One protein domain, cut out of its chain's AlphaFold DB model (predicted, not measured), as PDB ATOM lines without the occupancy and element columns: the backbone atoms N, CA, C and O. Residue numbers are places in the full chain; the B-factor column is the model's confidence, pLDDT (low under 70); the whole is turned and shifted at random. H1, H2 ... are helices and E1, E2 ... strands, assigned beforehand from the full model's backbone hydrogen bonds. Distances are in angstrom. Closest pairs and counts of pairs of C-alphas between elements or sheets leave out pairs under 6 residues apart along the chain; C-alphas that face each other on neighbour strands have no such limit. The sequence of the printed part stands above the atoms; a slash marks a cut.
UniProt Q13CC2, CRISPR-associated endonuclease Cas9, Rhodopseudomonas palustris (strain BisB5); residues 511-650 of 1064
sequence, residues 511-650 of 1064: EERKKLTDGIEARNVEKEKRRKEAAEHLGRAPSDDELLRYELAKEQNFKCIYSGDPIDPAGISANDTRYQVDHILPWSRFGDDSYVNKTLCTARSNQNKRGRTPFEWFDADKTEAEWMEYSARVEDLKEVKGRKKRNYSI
ATOM      1  N   GLU A 511      34.515  41.455  27.728       45.66
ATOM      2  CA  GLU A 511      35.792  41.256  28.406       45.66
ATOM      3  C   GLU A 511      35.773  40.053  29.361       45.66
ATOM      4  O   GLU A 511      36.697  39.246  29.350       45.66
ATOM      5  N   GLU A 512      34.704  39.854  30.135       41.38
ATOM      6  CA  GLU A 512      34.545  38.665  30.980       41.38
ATOM      7  C   GLU A 512      34.402  37.380  30.154       41.38
ATOM      8  O   GLU A 512      34.941  36.335  30.527       41.38
ATOM      9  N   ARG A 513      33.688  37.437  29.020       43.78
ATOM     10  CA  ARG A 513      33.600  36.325  28.059       43.78
ATOM     11  C   ARG A 513      34.971  36.005  27.486       43.78
ATOM     12  O   ARG A 513      35.325  34.830  27.453       43.78
ATOM     13  N   LYS A 514      35.743  37.025  27.104       52.69
ATOM     14  CA  LYS A 514      37.124  36.875  26.642       52.69
ATOM     15  C   LYS A 514      38.006  36.260  27.733       52.69
ATOM     16  O   LYS A 514      38.541  35.190  27.504       52.69
ATOM     17  N   LYS A 515      38.022  36.799  28.960       61.25
ATOM     18  CA  LYS A 515      38.755  36.231  30.114       61.25
ATOM     19  C   LYS A 515      38.380  34.774  30.411       61.25
ATOM     20  O   LYS A 515      39.233  33.982  30.798       61.25
ATOM     21  N   LEU A 516      37.113  34.390  30.237       46.97
ATOM     22  CA  LEU A 516      36.680  32.996  30.388       46.97
ATOM     23  C   LEU A 516      37.118  32.099  29.244       46.97
ATOM     24  O   LEU A 516      37.520  30.970  29.511       46.97
ATOM     25  N   THR A 517      37.003  32.567  28.005       57.94
ATOM     26  CA  THR A 517      37.488  31.844  26.829       57.94
ATOM     27  C   THR A 517      38.997  31.670  26.931       57.94
ATOM     28  O   THR A 517      39.454  30.533  26.946       57.94
ATOM     29  N   ASP A 518      39.740  32.749  27.168       66.00
ATOM     30  CA  ASP A 518      41.184  32.759  27.404       66.00
ATOM     31  C   ASP A 518      41.547  31.858  28.589       66.00
ATOM     32  O   ASP A 518      42.464  31.054  28.498       66.00
ATOM     33  N   GLY A 519      40.783  31.893  29.685       64.19
ATOM     34  CA  GLY A 519      40.994  31.018  30.839       64.19
ATOM     35  C   GLY A 519      40.694  29.537  30.565       64.19
ATOM     36  O   GLY A 519      41.366  28.658  31.107       64.19
ATOM     37  N   ILE A 520      39.696  29.221  29.732       56.47
ATOM     38  CA  ILE A 520      39.401  27.851  29.279       56.47
ATOM     39  C   ILE A 520      40.496  27.370  28.327       56.47
ATOM     40  O   ILE A 520      40.923  26.221  28.429       56.47
ATOM     41  N   GLU A 521      40.939  28.224  27.411       63.28
ATOM     42  CA  GLU A 521      41.998  27.931  26.455       63.28
ATOM     43  C   GLU A 521      43.343  27.752  27.147       63.28
ATOM     44  O   GLU A 521      43.966  26.717  26.942       63.28
ATOM     45  N   ALA A 522      43.737  28.668  28.031       67.69
ATOM     46  CA  ALA A 522      44.927  28.550  28.864       67.69
ATOM     47  C   ALA A 522      44.892  27.258  29.686       67.69
ATOM     48  O   ALA A 522      45.877  26.533  29.724       67.69
ATOM     49  N   ARG A 523      43.733  26.894  30.258       66.81
ATOM     50  CA  ARG A 523      43.574  25.611  30.961       66.81
ATOM     51  C   ARG A 523      43.725  24.405  30.029       66.81
ATOM     52  O   ARG A 523      44.287  23.401  30.447       66.81
ATOM     53  N   ASN A 524      43.215  24.461  28.797       64.12
ATOM     54  CA  ASN A 524      43.375  23.368  27.829       64.12
ATOM     55  C   ASN A 524      44.833  23.246  27.353       64.12
ATOM     56  O   ASN A 524      45.337  22.133  27.266       64.12
ATOM     57  N   VAL A 525      45.500  24.370  27.070       71.56
ATOM     58  CA  VAL A 525      46.921  24.421  26.688       71.56
ATOM     59  C   VAL A 525      47.785  23.881  27.820       71.56
ATOM     60  O   VAL A 525      48.609  23.002  27.590       71.56
ATOM     61  N   GLU A 526      47.543  24.336  29.048       73.69
ATOM     62  CA  GLU A 526      48.229  23.845  30.242       73.69
ATOM     63  C   GLU A 526      47.978  22.346  30.440       73.69
ATOM     64  O   GLU A 526      48.907  21.599  30.718       73.69
ATOM     65  N   LYS A 527      46.751  21.864  30.211       72.69
ATOM     66  CA  LYS A 527      46.437  20.434  30.297       72.69
ATOM     67  C   LYS A 527      47.176  19.595  29.248       72.69
ATOM     68  O   LYS A 527      47.653  18.512  29.574       72.69
ATOM     69  N   GLU A 528      47.290  20.070  28.008       74.12
ATOM     70  CA  GLU A 528      48.082  19.382  26.978       74.12
ATOM     71  C   GLU A 528      49.587  19.456  27.260       74.12
ATOM     72  O   GLU A 528      50.291  18.469  27.054       74.12
ATOM     73  N   LYS A 529      50.089  20.577  27.794       82.88
ATOM     74  CA  LYS A 529      51.474  20.693  28.269       82.88
ATOM     75  C   LYS A 529      51.756  19.664  29.365       82.88
ATOM     76  O   LYS A 529      52.681  18.872  29.225       82.88
ATOM     77  N   ARG A 530      50.899  19.593  30.385       83.19
ATOM     78  CA  ARG A 530      50.991  18.599  31.464       83.19
ATOM     79  C   ARG A 530      50.882  17.169  30.953       83.19
ATOM     80  O   ARG A 530      51.542  16.281  31.474       83.19
ATOM     81  N   ARG A 531      50.089  16.932  29.903       80.06
ATOM     82  CA  ARG A 531      50.021  15.625  29.240       80.06
ATOM     83  C   ARG A 531      51.342  15.250  28.566       80.06
ATOM     84  O   ARG A 531      51.709  14.081  28.633       80.06
ATOM     85  N   LYS A 532      52.045  16.202  27.945       83.19
ATOM     86  CA  LYS A 532      53.383  15.972  27.374       83.19
ATOM     87  C   LYS A 532      54.421  15.701  28.460       83.19
ATOM     88  O   LYS A 532      55.083  14.676  28.390       83.19
ATOM     89  N   GLU A 533      54.480  16.534  29.495       88.25
ATOM     90  CA  GLU A 533      55.409  16.345  30.621       88.25
ATOM     91  C   GLU A 533      55.158  14.995  31.329       88.25
ATOM     92  O   GLU A 533      56.082  14.231  31.598       88.25
ATOM     93  N   ALA A 534      53.892  14.630  31.563       85.88
ATOM     94  CA  ALA A 534      53.538  13.314  32.096       85.88
ATOM     95  C   ALA A 534      53.948  12.169  31.156       85.88
ATOM     96  O   ALA A 534      54.334  11.098  31.626       85.88
ATOM     97  N   ALA A 535      53.870  12.371  29.835       85.25
ATOM     98  CA  ALA A 535      54.310  11.376  28.864       85.25
ATOM     99  C   ALA A 535      55.830  11.170  28.888       85.25
ATOM    100  O   ALA A 535      56.277  10.032  28.762       85.25
ATOM    101  N   GLU A 536      56.605  12.239  29.090       88.12
ATOM    102  CA  GLU A 536      58.066  12.186  29.239       88.12
ATOM    103  C   GLU A 536      58.465  11.349  30.459       88.12
ATOM    104  O   GLU A 536      59.296  10.451  30.340       88.12
ATOM    105  N   HIS A 537      57.804  11.546  31.604       85.25
ATOM    106  CA  HIS A 537      58.060  10.743  32.807       85.25
ATOM    107  C   HIS A 537      57.651   9.267  32.671       85.25
ATOM    108  O   HIS A 537      58.224   8.408  33.339       85.25
ATOM    109  N   LEU A 538      56.653   8.954  31.837       79.31
ATOM    110  CA  LEU A 538      56.151   7.587  31.648       79.31
ATOM    111  C   LEU A 538      56.785   6.848  30.461       79.31
ATOM    112  O   LEU A 538      56.566   5.645  30.321       79.31
ATOM    113  N   GLY A 539      57.479   7.556  29.566       79.88
ATOM    114  CA  GLY A 539      57.927   7.026  28.273       79.88
ATOM    115  C   GLY A 539      56.784   6.655  27.313       79.88
ATOM    116  O   GLY A 539      57.009   5.975  26.314       79.88
ATOM    117  N   ARG A 540      55.537   7.055  27.610       81.44
ATOM    118  CA  ARG A 540      54.333   6.787  26.800       81.44
ATOM    119  C   ARG A 540      53.219   7.785  27.103       81.44
ATOM    120  O   ARG A 540      53.217   8.417  28.151       81.44
ATOM    121  N   ALA A 541      52.204   7.854  26.242       66.88
ATOM    122  CA  ALA A 541      51.029   8.688  26.500       66.88
ATOM    123  C   ALA A 541      50.325   8.301  27.831       66.88
ATOM    124  O   ALA A 541      50.055   7.110  28.050       66.88
ATOM    125  N   PRO A 542      50.017   9.274  28.715       69.25
ATOM    126  CA  PRO A 542      49.341   9.024  29.987       69.25
ATOM    127  C   PRO A 542      47.834   8.804  29.791       69.25
ATOM    128  O   PRO A 542      47.194   9.427  28.937       69.25
ATOM    129  N   SER A 543      47.246   7.950  30.629       68.25
ATOM    130  CA  SER A 543      45.788   7.852  30.803       68.25
ATOM    131  C   SER A 543      45.213   9.074  31.539       68.25
ATOM    132  O   SER A 543      45.954   9.890  32.086       68.25
ATOM    133  N   ASP A 544      43.880   9.208  31.590       61.75
ATOM    134  CA  ASP A 544      43.232  10.313  32.320       61.75
ATOM    135  C   ASP A 544      43.532  10.279  33.836       61.75
ATOM    136  O   ASP A 544      43.632  11.337  34.456       61.75
ATOM    137  N   ASP A 545      43.704   9.089  34.430       66.25
ATOM    138  CA  ASP A 545      44.104   8.934  35.840       66.25
ATOM    139  C   ASP A 545      45.571   9.314  36.059       66.25
ATOM    140  O   ASP A 545      45.893  10.032  36.998       66.25
ATOM    141  N   GLU A 546      46.465   8.888  35.169       81.25
ATOM    142  CA  GLU A 546      47.895   9.221  35.252       81.25
ATOM    143  C   GLU A 546      48.137  10.712  35.048       81.25
ATOM    144  O   GLU A 546      48.943  11.313  35.757       81.25
ATOM    145  N   LEU A 547      47.383  11.331  34.136       82.75
ATOM    146  CA  LEU A 547      47.386  12.776  33.964       82.75
ATOM    147  C   LEU A 547      46.902  13.480  35.235       82.75
ATOM    148  O   LEU A 547      47.527  14.441  35.667       82.75
ATOM    149  N   LEU A 548      45.839  12.980  35.872       81.00
ATOM    150  CA  LEU A 548      45.371  13.501  37.156       81.00
ATOM    151  C   LEU A 548      46.440  13.352  38.250       81.00
ATOM    152  O   LEU A 548      46.685  14.301  38.990       81.00
ATOM    153  N   ARG A 549      47.094  12.190  38.366       87.00
ATOM    154  CA  ARG A 549      48.179  11.967  39.337       87.00
ATOM    155  C   ARG A 549      49.335  12.930  39.102       87.00
ATOM    156  O   ARG A 549      49.820  13.514  40.065       87.00
ATOM    157  N   TYR A 550      49.729  13.138  37.850       91.50
ATOM    158  CA  TYR A 550      50.757  14.108  37.489       91.50
ATOM    159  C   TYR A 550      50.361  15.540  37.855       91.50
ATOM    160  O   TYR A 550      51.129  16.235  38.514       91.50
ATOM    161  N   GLU A 551      49.149  15.964  37.486       88.94
ATOM    162  CA  GLU A 551      48.617  17.291  37.815       88.94
ATOM    163  C   GLU A 551      48.658  17.545  39.332       88.94
ATOM    164  O   GLU A 551      49.100  18.605  39.773       88.94
ATOM    165  N   LEU A 552      48.273  16.546  40.132       90.81
ATOM    166  CA  LEU A 552      48.324  16.611  41.593       90.81
ATOM    167  C   LEU A 552      49.761  16.608  42.137       90.81
ATOM    168  O   LEU A 552      50.067  17.394  43.029       90.81
ATOM    169  N   ALA A 553      50.641  15.753  41.610       91.38
ATOM    170  CA  ALA A 553      52.043  15.684  42.025       91.38
ATOM    171  C   ALA A 553      52.754  17.018  41.781       91.38
ATOM    172  O   ALA A 553      53.401  17.541  42.688       91.38
ATOM    173  N   LYS A 554      52.575  17.597  40.589       90.81
ATOM    174  CA  LYS A 554      53.170  18.876  40.195       90.81
ATOM    175  C   LYS A 554      52.702  20.020  41.093       90.81
ATOM    176  O   LYS A 554      53.538  20.732  41.637       90.81
ATOM    177  N   GLU A 555      51.394  20.117  41.353       90.00
ATOM    178  CA  GLU A 555      50.831  21.123  42.272       90.00
ATOM    179  C   GLU A 555      51.383  21.024  43.698       90.00
ATOM    180  O   GLU A 555      51.361  21.997  44.450       90.00
ATOM    181  N   GLN A 556      51.848  19.835  44.077       91.50
ATOM    182  CA  GLN A 556      52.395  19.534  45.392       91.50
ATOM    183  C   GLN A 556      53.930  19.548  45.415       91.50
ATOM    184  O   GLN A 556      54.525  19.050  46.371       91.50
ATOM    185  N   ASN A 557      54.579  20.076  44.372       92.00
ATOM    186  CA  ASN A 557      56.035  20.065  44.202       92.00
ATOM    187  C   ASN A 557      56.642  18.658  44.342       92.00
ATOM    188  O   ASN A 557      57.703  18.489  44.938       92.00
ATOM    189  N   PHE A 558      55.930  17.643  43.842       92.31
ATOM    190  CA  PHE A 558      56.281  16.229  43.969       92.31
ATOM    191  C   PHE A 558      56.550  15.814  45.420       92.31
ATOM    192  O   PHE A 558      57.458  15.041  45.705       92.31
ATOM    193  N   LYS A 559      55.749  16.318  46.364       93.38
ATOM    194  CA  LYS A 559      55.776  15.895  47.766       93.38
ATOM    195  C   LYS A 559      54.388  15.479  48.229       93.38
ATOM    196  O   LYS A 559      53.366  16.080  47.893       93.38
ATOM    197  N   CYS A 560      54.333  14.424  49.028       92.56
ATOM    198  CA  CYS A 560      53.113  14.007  49.692       92.56
ATOM    199  C   CYS A 560      52.693  15.105  50.667       92.56
ATOM    200  O   CYS A 560      53.410  15.385  51.621       92.56
ATOM    201  N   ILE A 561      51.516  15.700  50.471       90.56
ATOM    202  CA  ILE A 561      51.092  16.829  51.310       90.56
ATOM    203  C   ILE A 561      50.969  16.446  52.790       90.56
ATOM    204  O   ILE A 561      51.308  17.224  53.679       90.56
ATOM    205  N   TYR A 562      50.553  15.207  53.058       90.94
ATOM    206  CA  TYR A 562      50.358  14.708  54.414       90.94
ATOM    207  C   TYR A 562      51.669  14.417  55.139       90.94
ATOM    208  O   TYR A 562      51.822  14.849  56.275       90.94
ATOM    209  N   SER A 563      52.611  13.716  54.501       88.25
ATOM    210  CA  SER A 563      53.844  13.270  55.167       88.25
ATOM    211  C   SER A 563      55.091  14.088  54.834       88.25
ATOM    212  O   SER A 563      56.093  13.930  55.510       88.25
ATOM    213  N   GLY A 564      55.066  14.933  53.803       88.00
ATOM    214  CA  GLY A 564      56.253  15.627  53.290       88.00
ATOM    215  C   GLY A 564      57.179  14.751  52.436       88.00
ATOM    216  O   GLY A 564      58.031  15.294  51.735       88.00
ATOM    217  N   ASP A 565      56.979  13.426  52.441       91.56
ATOM    218  CA  ASP A 565      57.781  12.459  51.681       91.56
ATOM    219  C   ASP A 565      57.796  12.793  50.174       91.56
ATOM    220  O   ASP A 565      56.738  13.115  49.616       91.56
ATOM    221  N   PRO A 566      58.945  12.669  49.484       91.62
ATOM    222  CA  PRO A 566      59.023  12.890  48.046       91.62
ATOM    223  C   PRO A 566      58.176  11.873  47.260       91.62
ATOM    224  O   PRO A 566      58.088  10.684  47.583       91.62
ATOM    225  N   ILE A 567      57.542  12.366  46.200       91.12
ATOM    226  CA  ILE A 567      56.815  11.592  45.201       91.12
ATOM    227  C   ILE A 567      57.730  11.442  43.996       91.12
ATOM    228  O   ILE A 567      58.061  12.417  43.331       91.12
ATOM    229  N   ASP A 568      58.124  10.207  43.717       87.50
ATOM    230  CA  ASP A 568      58.873   9.856  42.518       87.50
ATOM    231  C   ASP A 568      58.085  10.299  41.265       87.50
ATOM    232  O   ASP A 568      56.914   9.919  41.132       87.50
ATOM    233  N   PRO A 569      58.676  11.079  40.341       82.69
ATOM    234  CA  PRO A 569      58.018  11.470  39.097       82.69
ATOM    235  C   PRO A 569      57.522  10.287  38.253       82.69
ATOM    236  O   PRO A 569      56.472  10.401  37.623       82.69
ATOM    237  N   ALA A 570      58.194   9.129  38.288       79.44
ATOM    238  CA  ALA A 570      57.711   7.905  37.634       79.44
ATOM    239  C   ALA A 570      56.521   7.261  38.381       79.44
ATOM    240  O   ALA A 570      55.736   6.495  37.811       79.44
ATOM    241  N   GLY A 571      56.336   7.619  39.655       73.62
ATOM    242  CA  GLY A 571      55.251   7.167  40.526       73.62
ATOM    243  C   GLY A 571      53.865   7.721  40.184       73.62
ATOM    244  O   GLY A 571      52.872   7.312  40.790       73.62
ATOM    245  N   ILE A 572      53.761   8.599  39.180       81.75
ATOM    246  CA  ILE A 572      52.482   9.024  38.583       81.75
ATOM    247  C   ILE A 572      51.812   7.904  37.772       81.75
ATOM    248  O   ILE A 572      50.635   8.011  37.436       81.75
ATOM    249  N   SER A 573      52.547   6.831  37.462       72.88
ATOM    250  CA  SER A 573      52.024   5.641  36.793       72.88
ATOM    251  C   SER A 573      50.844   5.058  37.566       72.88
ATOM    252  O   SER A 573      50.923   4.856  38.781       72.88
ATOM    253  N   ALA A 574      49.755   4.711  36.872       57.25
ATOM    254  CA  ALA A 574      48.569   4.127  37.509       57.25
ATOM    255  C   ALA A 574      48.901   2.824  38.266       57.25
ATOM    256  O   ALA A 574      48.219   2.439  39.217       57.25
ATOM    257  N   ASN A 575      49.985   2.169  37.841       47.38
ATOM    258  CA  ASN A 575      50.508   0.911  38.351       47.38
ATOM    259  C   ASN A 575      51.330   1.034  39.640       47.38
ATOM    260  O   ASN A 575      51.604  -0.008  40.247       47.38
ATOM    261  N   ASP A 576      51.742   2.246  40.023       62.50
ATOM    262  CA  ASP A 576      52.497   2.488  41.245       62.50
ATOM    263  C   ASP A 576      51.535   2.650  42.427       62.50
ATOM    264  O   ASP A 576      50.731   3.582  42.495       62.50
ATOM    265  N   THR A 577      51.586   1.691  43.350       62.19
ATOM    266  CA  THR A 577      50.725   1.651  44.536       62.19
ATOM    267  C   THR A 577      51.312   2.398  45.726       62.19
ATOM    268  O   THR A 577      50.652   2.470  46.763       62.19
ATOM    269  N   ARG A 578      52.540   2.925  45.616       74.25
ATOM    270  CA  ARG A 578      53.166   3.749  46.661       74.25
ATOM    271  C   ARG A 578      52.405   5.058  46.853       74.25
ATOM    272  O   ARG A 578      52.335   5.552  47.979       74.25
ATOM    273  N   TYR A 579      51.766   5.552  45.792       77.31
ATOM    274  CA  TYR A 579      51.003   6.798  45.766       77.31
ATOM    275  C   TYR A 579      49.530   6.549  45.427       77.31
ATOM    276  O   TYR A 579      49.183   5.630  44.686       77.31
ATOM    277  N   GLN A 580      48.637   7.341  46.012       70.75
ATOM    278  CA  GLN A 580      47.190   7.232  45.844       70.75
ATOM    279  C   GLN A 580      46.559   8.616  45.753       70.75
ATOM    280  O   GLN A 580      46.986   9.544  46.440       70.75
ATOM    281  N   VAL A 581      45.518   8.737  44.929       78.94
ATOM    282  CA  VAL A 581      44.666   9.927  44.923       78.94
ATOM    283  C   VAL A 581      43.692   9.819  46.095       78.94
ATOM    284  O   VAL A 581      42.833   8.937  46.109       78.94
ATOM    285  N   ASP A 582      43.842  10.694  47.082       79.69
ATOM    286  CA  ASP A 582      42.941  10.813  48.227       79.69
ATOM    287  C   ASP A 582      41.979  11.993  48.048       79.69
ATOM    288  O   ASP A 582      42.295  12.999  47.402       79.69
ATOM    289  N   HIS A 583      40.799  11.872  48.653       77.44
ATOM    290  CA  HIS A 583      39.866  12.975  48.805       77.44
ATOM    291  C   HIS A 583      40.213  13.755  50.068       77.44
ATOM    292  O   HIS A 583      39.990  13.258  51.170       77.44
ATOM    293  N   ILE A 584      40.708  14.987  49.915       84.06
ATOM    294  CA  ILE A 584      41.120  15.868  51.021       84.06
ATOM    295  C   ILE A 584      40.017  15.897  52.084       84.06
ATOM    296  O   ILE A 584      40.239  15.490  53.222       84.06
ATOM    297  N   LEU A 585      38.800  16.253  51.677       75.75
ATOM    298  CA  LEU A 585      37.584  16.051  52.451       75.75
ATOM    299  C   LEU A 585      36.967  14.690  52.088       75.75
ATOM    300  O   LEU A 585      36.688  14.457  50.910       75.75
ATOM    301  N   PRO A 586      36.702  13.799  53.058       65.19
ATOM    302  CA  PRO A 586      36.206  12.446  52.808       65.19
ATOM    303  C   PRO A 586      34.985  12.388  51.891       65.19
ATOM    304  O   PRO A 586      33.907  12.882  52.225       65.19
ATOM    305  N   TRP A 587      35.104  11.684  50.765       56.16
ATOM    306  CA  TRP A 587      33.995  11.560  49.818       56.16
ATOM    307  C   TRP A 587      32.714  10.998  50.456       56.16
ATOM    308  O   TRP A 587      31.619  11.458  50.152       56.16
ATOM    309  N   SER A 588      32.829  10.065  51.407       49.09
ATOM    310  CA  SER A 588      31.680   9.473  52.108       49.09
ATOM    311  C   SER A 588      30.861  10.461  52.950       49.09
ATOM    312  O   SER A 588      29.754  10.115  53.351       49.09
ATOM    313  N   ARG A 589      31.423  11.636  53.257       53.53
ATOM    314  CA  ARG A 589      30.799  12.694  54.066       53.53
ATOM    315  C   ARG A 589      30.446  13.914  53.219       53.53
ATOM    316  O   ARG A 589      29.359  14.455  53.345       53.53
ATOM    317  N   PHE A 590      31.338  14.295  52.303       53.12
ATOM    318  CA  PHE A 590      31.218  15.535  51.532       53.12
ATOM    319  C   PHE A 590      30.770  15.325  50.078       53.12
ATOM    320  O   PHE A 590      30.372  16.276  49.413       53.12
ATOM    321  N   GLY A 591      30.852  14.106  49.535       45.00
ATOM    322  CA  GLY A 591      30.420  13.787  48.167       45.00
ATOM    323  C   GLY A 591      31.133  14.564  47.048       45.00
ATOM    324  O   GLY A 591      30.666  14.543  45.905       45.00
ATOM    325  N   ASP A 592      32.234  15.262  47.348       51.84
ATOM    326  CA  ASP A 592      33.000  16.052  46.382       51.84
ATOM    327  C   ASP A 592      34.069  15.199  45.703       51.84
ATOM    328  O   ASP A 592      35.109  14.903  46.292       51.84
ATOM    329  N   ASP A 593      33.821  14.823  44.451       54.44
ATOM    330  CA  ASP A 593      34.813  14.156  43.601       54.44
ATOM    331  C   ASP A 593      35.541  15.134  42.655       54.44
ATOM    332  O   ASP A 593      36.256  14.727  41.734       54.44
ATOM    333  N   SER A 594      35.352  16.443  42.844       62.66
ATOM    334  CA  SER A 594      36.019  17.446  42.020       62.66
ATOM    335  C   SER A 594      37.523  17.483  42.284       62.66
ATOM    336  O   SER A 594      38.018  17.141  43.357       62.66
ATOM    337  N   TYR A 595      38.259  17.963  41.285       77.19
ATOM    338  CA  TYR A 595      39.708  18.132  41.344       77.19
ATOM    339  C   TYR A 595      40.184  18.945  42.563       77.19
ATOM    340  O   TYR A 595      41.225  18.656  43.150       77.19
ATOM    341  N   VAL A 596      39.397  19.939  42.998       83.25
ATOM    342  CA  VAL A 596      39.730  20.784  44.161       83.25
ATOM    343  C   VAL A 596      39.618  20.054  45.501       83.25
ATOM    344  O   VAL A 596      39.970  20.617  46.533       83.25
ATOM    345  N   ASN A 597      39.117  18.822  45.503       79.81
ATOM    346  CA  ASN A 597      39.068  17.963  46.673       79.81
ATOM    347  C   ASN A 597      40.008  16.754  46.552       79.81
ATOM    348  O   ASN A 597      39.900  15.833  47.348       79.81
ATOM    349  N   LYS A 598      40.914  16.726  45.567       85.88
ATOM    350  CA  LYS A 598      41.838  15.606  45.341       85.88
ATOM    351  C   LYS A 598      43.281  16.001  45.635       85.88
ATOM    352  O   LYS A 598      43.688  17.122  45.334       85.88
ATOM    353  N   THR A 599      44.044  15.069  46.187       91.31
ATOM    354  CA  THR A 599      45.488  15.188  46.433       91.31
ATOM    355  C   THR A 599      46.178  13.866  46.128       91.31
ATOM    356  O   THR A 599      45.569  12.812  46.306       91.31
ATOM    357  N   LEU A 600      47.424  13.901  45.660       92.25
ATOM    358  CA  LEU A 600      48.258  12.711  45.551       92.25
ATOM    359  C   LEU A 600      49.076  12.564  46.834       92.25
ATOM    360  O   LEU A 600      49.861  13.438  47.197       92.25
ATOM    361  N   CYS A 601      48.905  11.458  47.541       85.44
ATOM    362  CA  CYS A 601      49.619  11.201  48.784       85.44
ATOM    363  C   CYS A 601      50.176   9.780  48.810       85.44
ATOM    364  O   CYS A 601      49.819   8.937  47.988       85.44
ATOM    365  N   THR A 602      51.074   9.494  49.750       83.50
ATOM    366  CA  THR A 602      51.538   8.120  49.950       83.50
ATOM    367  C   THR A 602      50.374   7.243  50.410       83.50
ATOM    368  O   THR A 602      49.517   7.662  51.195       83.50
ATOM    369  N   ALA A 603      50.352   5.988  49.963       68.69
ATOM    370  CA  ALA A 603      49.315   5.031  50.342       68.69
ATOM    371  C   ALA A 603      49.201   4.876  51.868       68.69
ATOM    372  O   ALA A 603      48.101   4.724  52.399       68.69
ATOM    373  N   ARG A 604      50.331   4.976  52.581       77.38
ATOM    374  CA  ARG A 604      50.395   4.982  54.048       77.38
ATOM    375  C   ARG A 604      49.587   6.137  54.649       77.38
ATOM    376  O   ARG A 604      48.767   5.901  55.535       77.38
ATOM    377  N   SER A 605      49.784   7.361  54.159       80.06
ATOM    378  CA  SER A 605      49.073   8.546  54.653       80.06
ATOM    379  C   SER A 605      47.572   8.462  54.383       80.06
ATOM    380  O   SER A 605      46.779   8.678  55.298       80.06
ATOM    381  N   ASN A 606      47.169   8.029  53.183       72.69
ATOM    382  CA  ASN A 606      45.756   7.818  52.853       72.69
ATOM    383  C   ASN A 606      45.077   6.797  53.796       72.69
ATOM    384  O   ASN A 606      44.002   7.027  54.355       72.69
ATOM    385  N   GLN A 607      45.743   5.662  54.042       66.31
ATOM    386  CA  GLN A 607      45.239   4.608  54.931       66.31
ATOM    387  C   GLN A 607      45.102   5.049  56.396       66.31
ATOM    388  O   GLN A 607      44.258   4.505  57.119       66.31
ATOM    389  N   ASN A 608      45.925   6.000  56.841       72.19
ATOM    390  CA  ASN A 608      45.869   6.558  58.191       72.19
ATOM    391  C   ASN A 608      44.784   7.639  58.320       72.19
ATOM    392  O   ASN A 608      44.026   7.621  59.293       72.19
ATOM    393  N   LYS A 609      44.630   8.505  57.311       79.00
ATOM    394  CA  LYS A 609      43.594   9.547  57.279       79.00
ATOM    395  C   LYS A 609      42.176   8.977  57.353       79.00
ATOM    396  O   LYS A 609      41.369   9.425  58.171       79.00
ATOM    397  N   ARG A 610      41.888   7.911  56.592       70.75
ATOM    398  CA  ARG A 610      40.578   7.221  56.578       70.75
ATOM    399  C   ARG A 610      39.440   8.196  56.216       70.75
ATOM    400  O   ARG A 610      39.596   9.052  55.358       70.75
ATOM    401  N   GLY A 611      38.268   8.056  56.841       61.94
ATOM    402  CA  GLY A 611      37.088   8.897  56.604       61.94
ATOM    403  C   GLY A 611      37.093  10.243  57.342       61.94
ATOM    404  O   GLY A 611      36.012  10.755  57.633       61.94
ATOM    405  N   ARG A 612      38.273  10.781  57.677       77.62
ATOM    406  CA  ARG A 612      38.459  12.051  58.400       77.62
ATOM    407  C   ARG A 612      38.999  13.153  57.490       77.62
ATOM    408  O   ARG A 612      39.658  12.861  56.487       77.62
ATOM    409  N   THR A 613      38.727  14.409  57.829       82.38
ATOM    410  CA  THR A 613      39.431  15.557  57.233       82.38
ATOM    411  C   THR A 613      40.899  15.566  57.687       82.38
ATOM    412  O   THR A 613      41.247  14.855  58.633       82.38
ATOM    413  N   PRO A 614      41.797  16.328  57.033       88.69
ATOM    414  CA  PRO A 614      43.177  16.429  57.494       88.69
ATOM    415  C   PRO A 614      43.254  16.968  58.925       88.69
ATOM    416  O   PRO A 614      43.956  16.381  59.734       88.69
ATOM    417  N   PHE A 615      42.466  17.994  59.263       88.19
ATOM    418  CA  PHE A 615      42.419  18.536  60.622       88.19
ATOM    419  C   PHE A 615      41.979  17.491  61.650       88.19
ATOM    420  O   PHE A 615      42.717  17.225  62.581       88.19
ATOM    421  N   GLU A 616      40.847  16.812  61.437       82.62
ATOM    422  CA  GLU A 616      40.365  15.763  62.353       82.62
ATOM    423  C   GLU A 616      41.343  14.587  62.502       82.62
ATOM    424  O   GLU A 616      41.329  13.876  63.505       82.62
ATOM    425  N   TRP A 617      42.134  14.297  61.466       84.56
ATOM    426  CA  TRP A 617      43.155  13.261  61.553       84.56
ATOM    427  C   TRP A 617      44.352  13.731  62.380       84.56
ATOM    428  O   TRP A 617      44.793  12.991  63.254       84.56
ATOM    429  N   PHE A 618      44.860  14.932  62.116       87.75
ATOM    430  CA  PHE A 618      46.010  15.464  62.839       87.75
ATOM    431  C   PHE A 618      45.666  15.792  64.298       87.75
ATOM    432  O   PHE A 618      46.411  15.400  65.179       87.75
ATOM    433  N   ASP A 619      44.505  16.382  64.569       83.94
ATOM    434  CA  ASP A 619      44.028  16.670  65.930       83.94
ATOM    435  C   ASP A 619      43.896  15.396  66.791       83.94
ATOM    436  O   ASP A 619      44.220  15.388  67.973       83.94
ATOM    437  N   ALA A 620      43.471  14.281  66.184       77.50
ATOM    438  CA  ALA A 620      43.261  13.025  66.905       77.50
ATOM    439  C   ALA A 620      44.519  12.147  67.044       77.50
ATOM    440  O   ALA A 620      44.648  11.425  68.033       77.50
ATOM    441  N   ASP A 621      45.403  12.136  66.039       78.69
ATOM    442  CA  ASP A 621      46.493  11.152  65.936       78.69
ATOM    443  C   ASP A 621      47.901  11.786  65.906       78.69
ATOM    444  O   ASP A 621      48.887  11.050  65.776       78.69
ATOM    445  N   LYS A 622      48.019  13.119  65.924       82.81
ATOM    446  CA  LYS A 622      49.276  13.854  65.717       82.81
ATOM    447  C   LYS A 622      49.473  14.951  66.756       82.81
ATOM    448  O   LYS A 622      48.552  15.350  67.455       82.81
ATOM    449  N   THR A 623      50.714  15.406  66.880       83.25
ATOM    450  CA  THR A 623      51.066  16.526  67.761       83.25
ATOM    451  C   THR A 623      50.717  17.866  67.110       83.25
ATOM    452  O   THR A 623      50.687  17.981  65.882       83.25
ATOM    453  N   GLU A 624      50.521  18.908  67.922       81.25
ATOM    454  CA  GLU A 624      50.302  20.277  67.424       81.25
ATOM    455  C   GLU A 624      51.465  20.740  66.526       81.25
ATOM    456  O   GLU A 624      51.252  21.381  65.502       81.25
ATOM    457  N   ALA A 625      52.701  20.339  66.849       82.69
ATOM    458  CA  ALA A 625      53.876  20.612  66.024       82.69
ATOM    459  C   ALA A 625      53.759  19.988  64.618       82.69
ATOM    460  O   ALA A 625      53.968  20.675  63.620       82.69
ATOM    461  N   GLU A 626      53.334  18.724  64.511       84.12
ATOM    462  CA  GLU A 626      53.101  18.063  63.217       84.12
ATOM    463  C   GLU A 626      51.954  18.719  62.423       84.12
ATOM    464  O   GLU A 626      52.005  18.769  61.188       84.12
ATOM    465  N   TRP A 627      50.924  19.240  63.102       87.56
ATOM    466  CA  TRP A 627      49.860  20.028  62.465       87.56
ATOM    467  C   TRP A 627      50.376  21.368  61.929       87.56
ATOM    468  O   TRP A 627      50.018  21.764  60.813       87.56
ATOM    469  N   MET A 628      51.237  22.051  62.682       87.06
ATOM    470  CA  MET A 628      51.869  23.301  62.257       87.06
ATOM    471  C   MET A 628      52.795  23.081  61.059       87.06
ATOM    472  O   MET A 628      52.719  23.832  60.087       87.06
ATOM    473  N   GLU A 629      53.586  22.005  61.052       87.88
ATOM    474  CA  GLU A 629      54.404  21.624  59.895       87.88
ATOM    475  C   GLU A 629      53.558  21.293  58.659       87.88
ATOM    476  O   GLU A 629      53.880  21.712  57.545       87.88
ATOM    477  N   TYR A 630      52.465  20.542  58.829       92.25
ATOM    478  CA  TYR A 630      51.523  20.270  57.742       92.25
ATOM    479  C   TYR A 630      50.894  21.561  57.208       92.25
ATOM    480  O   TYR A 630      50.832  21.756  55.994       92.25
ATOM    481  N   SER A 631      50.471  22.456  58.099       89.75
ATOM    482  CA  SER A 631      49.876  23.743  57.733       89.75
ATOM    483  C   SER A 631      50.873  24.616  56.970       89.75
ATOM    484  O   SER A 631      50.517  25.166  55.931       89.75
ATOM    485  N   ALA A 632      52.134  24.665  57.409       89.06
ATOM    486  CA  ALA A 632      53.208  25.351  56.696       89.06
ATOM    487  C   ALA A 632      53.439  24.754  55.297       89.06
ATOM    488  O   ALA A 632      53.472  25.491  54.313       89.06
ATOM    489  N   ARG A 633      53.480  23.416  55.164       92.12
ATOM    490  CA  ARG A 633      53.579  22.749  53.848       92.12
ATOM    491  C   ARG A 633      52.425  23.117  52.920       92.12
ATOM    492  O   ARG A 633      52.649  23.330  51.732       92.12
ATOM    493  N   VAL A 634      51.196  23.159  53.435       90.81
ATOM    494  CA  VAL A 634      50.012  23.572  52.664       90.81
ATOM    495  C   VAL A 634      50.127  25.035  52.243       90.81
ATOM    496  O   VAL A 634      49.767  25.365  51.109       90.81
ATOM    497  N   GLU A 635      50.635  25.904  53.117       88.94
ATOM    498  CA  GLU A 635      50.825  27.319  52.811       88.94
ATOM    499  C   GLU A 635      51.880  27.565  51.722       88.94
ATOM    500  O   GLU A 635      51.634  28.381  50.828       88.94
ATOM    501  N   ASP A 636      52.954  26.775  51.704       89.44
ATOM    502  CA  ASP A 636      54.046  26.854  50.722       89.44
ATOM    503  C   ASP A 636      53.668  26.408  49.295       89.44
ATOM    504  O   ASP A 636      54.389  26.694  48.332       89.44
ATOM    505  N   LEU A 637      52.525  25.736  49.104       88.19
ATOM    506  CA  LEU A 637      52.061  25.316  47.779       88.19
ATOM    507  C   LEU A 637      51.526  26.498  46.954       88.19
ATOM    508  O   LEU A 637      50.322  26.754  46.891       88.19
ATOM    509  N   LYS A 638      52.425  27.195  46.251       81.56
ATOM    510  CA  LYS A 638      52.110  28.382  45.428       81.56
ATOM    511  C   LYS A 638      51.111  28.116  44.288       81.56
ATOM    512  O   LYS A 638      50.354  29.020  43.921       81.56
ATOM    513  N   GLU A 639      51.082  26.899  43.737       78.94
ATOM    514  CA  GLU A 639      50.126  26.505  42.687       78.94
ATOM    515  C   GLU A 639      48.724  26.185  43.237       78.94
ATOM    516  O   GLU A 639      47.724  26.308  42.523       78.94
ATOM    517  N   VAL A 640      48.615  25.837  44.524       82.56
ATOM    518  CA  VAL A 640      47.343  25.494  45.163       82.56
ATOM    519  C   VAL A 640      46.687  26.757  45.718       82.56
ATOM    520  O   VAL A 640      47.093  27.306  46.737       82.56
ATOM    521  N   LYS A 641      45.608  27.210  45.070       80.06
ATOM    522  CA  LYS A 641      44.895  28.443  45.446       80.06
ATOM    523  C   LYS A 641      43.425  28.206  45.800       80.06
ATOM    524  O   LYS A 641      42.799  27.215  45.414       80.06
ATOM    525  N   GLY A 642      42.850  29.162  46.531       84.38
ATOM    526  CA  GLY A 642      41.411  29.263  46.777       84.38
ATOM    527  C   GLY A 642      40.810  28.050  47.494       84.38
ATOM    528  O   GLY A 642      41.249  27.656  48.573       84.38
ATOM    529  N   ARG A 643      39.762  27.460  46.901       78.12
ATOM    530  CA  ARG A 643      38.950  26.399  47.528       78.12
ATOM    531  C   ARG A 643      39.757  25.148  47.883       78.12
ATOM    532  O   ARG A 643      39.495  24.567  48.928       78.12
ATOM    533  N   LYS A 644      40.724  24.752  47.047       87.12
ATOM    534  CA  LYS A 644      41.559  23.564  47.291       87.12
ATOM    535  C   LYS A 644      42.457  23.760  48.512       87.12
ATOM    536  O   LYS A 644      42.472  22.903  49.385       87.12
ATOM    537  N   LYS A 645      43.101  24.930  48.623       89.06
ATOM    538  CA  LYS A 645      43.914  25.304  49.791       89.06
ATOM    539  C   LYS A 645      43.081  25.304  51.073       89.06
ATOM    540  O   LYS A 645      43.427  24.645  52.040       89.06
ATOM    541  N   ARG A 646      41.897  25.923  51.029       84.69
ATOM    542  CA  ARG A 646      40.958  25.929  52.160       84.69
ATOM    543  C   ARG A 646      40.522  24.524  52.598       84.69
ATOM    544  O   ARG A 646      40.349  24.298  53.788       84.69
ATOM    545  N   ASN A 647      40.326  23.591  51.664       86.38
ATOM    546  CA  ASN A 647      39.935  22.216  51.994       86.38
ATOM    547  C   ASN A 647      41.011  21.483  52.816       86.38
ATOM    548  O   ASN A 647      40.661  20.641  53.639       86.38
ATOM    549  N   TYR A 648      42.296  21.804  52.628       89.12
ATOM    550  CA  TYR A 648      43.383  21.213  53.411       89.12
ATOM    551  C   TYR A 648      43.384  21.654  54.879       89.12
ATOM    552  O   TYR A 648      43.791  20.862  55.730       89.12
ATOM    553  N   SER A 649      42.906  22.868  55.168       85.62
ATOM    554  CA  SER A 649      43.024  23.519  56.484       85.62
ATOM    555  C   SER A 649      41.681  23.689  57.205       85.62
ATOM    556  O   SER A 649      41.557  24.511  58.112       85.62
ATOM    557  N   ILE A 650      40.639  22.966  56.783       82.62
ATOM    558  CA  ILE A 650      39.301  23.154  57.344       82.62
ATOM    559  C   ILE A 650      39.205  22.572  58.756       82.62
ATOM    560  O   ILE A 650      39.372  21.368  58.944       82.62
TER     561      ILE A 650
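What this domain is: This is residues 511 to 650 of the 1064 residues of the protein "CRISPR-associated endonuclease Cas9" of Rhodopseudomonas palustris (strain BisB5) (UniProt Q13CC2). A long straight helix, H1, sticks out with its residues 511 to 526 from a body that has the small two-stranded sheet of E1 and E2 near its middle. H2 crosses the other end of H1 and packs on the sheet, mainly at E2, H5 packs on E1, and H6 and H7 make a helical hairpin at the end away from H1. The printed part has 140 residues, with eight named helices and two named strands in the order H1 H2 H3 E1 H4 E2 H5 H6 H7 H8; the strands are antiparallel and the class is mostly helix. The whole is compact, with a radius of gyration of the C-alphas of 15.7 A and spans of 45 by 40 by 28 A.

How they stand to each other: H1, residues 511 to 538, touches H2, residues 544 to 555, with residues 530 to 534 alone; they are about perpendicular at 79 degrees, and the closest C-alphas, of Arg 531 and Leu 547, are 6.1 A apart. H3, residues 569 to 572, touches H2, closest at the C-alphas of Arg 549 and Ile 572, 5.3 A. E1, residues 579 to 583, and E2, residues 598 to 602, are antiparallel neighbours at 143 degrees; N 580 and O 601 are within hydrogen-bond range at 2.8 A, as are N 601 and O 580 at 2.9 A. The closest C-alphas of H2 and E2 are those of Leu 552 and Leu 600, 5.6 A. H4, residues 587 to 590, touches no helix. H5, residues 603 to 609, comes closest to E1 at the C-alphas of Ala 603 and Tyr 579, 5.2 A. H6, residues 614 to 621, and H7, residues 624 to 636, form a helical hairpin and touch at a shallow tilt of 20 degrees, opposite ways, closest at the C-alphas of Phe 618 and Trp 627, 6.0 A. H7 and H8, residues 643 to 648, a second helical hairpin, only just touch, with 3 pairs of C-alphas within 8 A, closest at those of Val 634 and Lys 645, 7.0 A. In H1, H2, H5, H6, H7 and H8 every O i to N i+4 pair is within hydrogen-bond range; H3 and H4 are too short for such a pair.

Where its parts are: H1 begins at C-alpha 511 (35.792, 41.256, 28.406) and is 39.5 A long. H2 measures 16.5 A, H3 6.1 A, E1 and E2 13.1 A each, H4 5.1 A, H5 10.1 A, H6 10.5 A and H7 18.3 A. H8, 9.0 A long, ends at C-alpha 648 (43.383, 21.213, 53.411).

The domain as a whole: The C-alphas farthest apart, of Glu 511 and Asp 621, are 49.3 A apart. The printed part has no cut. The link from H2 to H3, residues 556 to 568, is long. The mean pLDDT of the printed part is 77.6; 35 residues are under 70, among them 511 to 524 and 586 to 594.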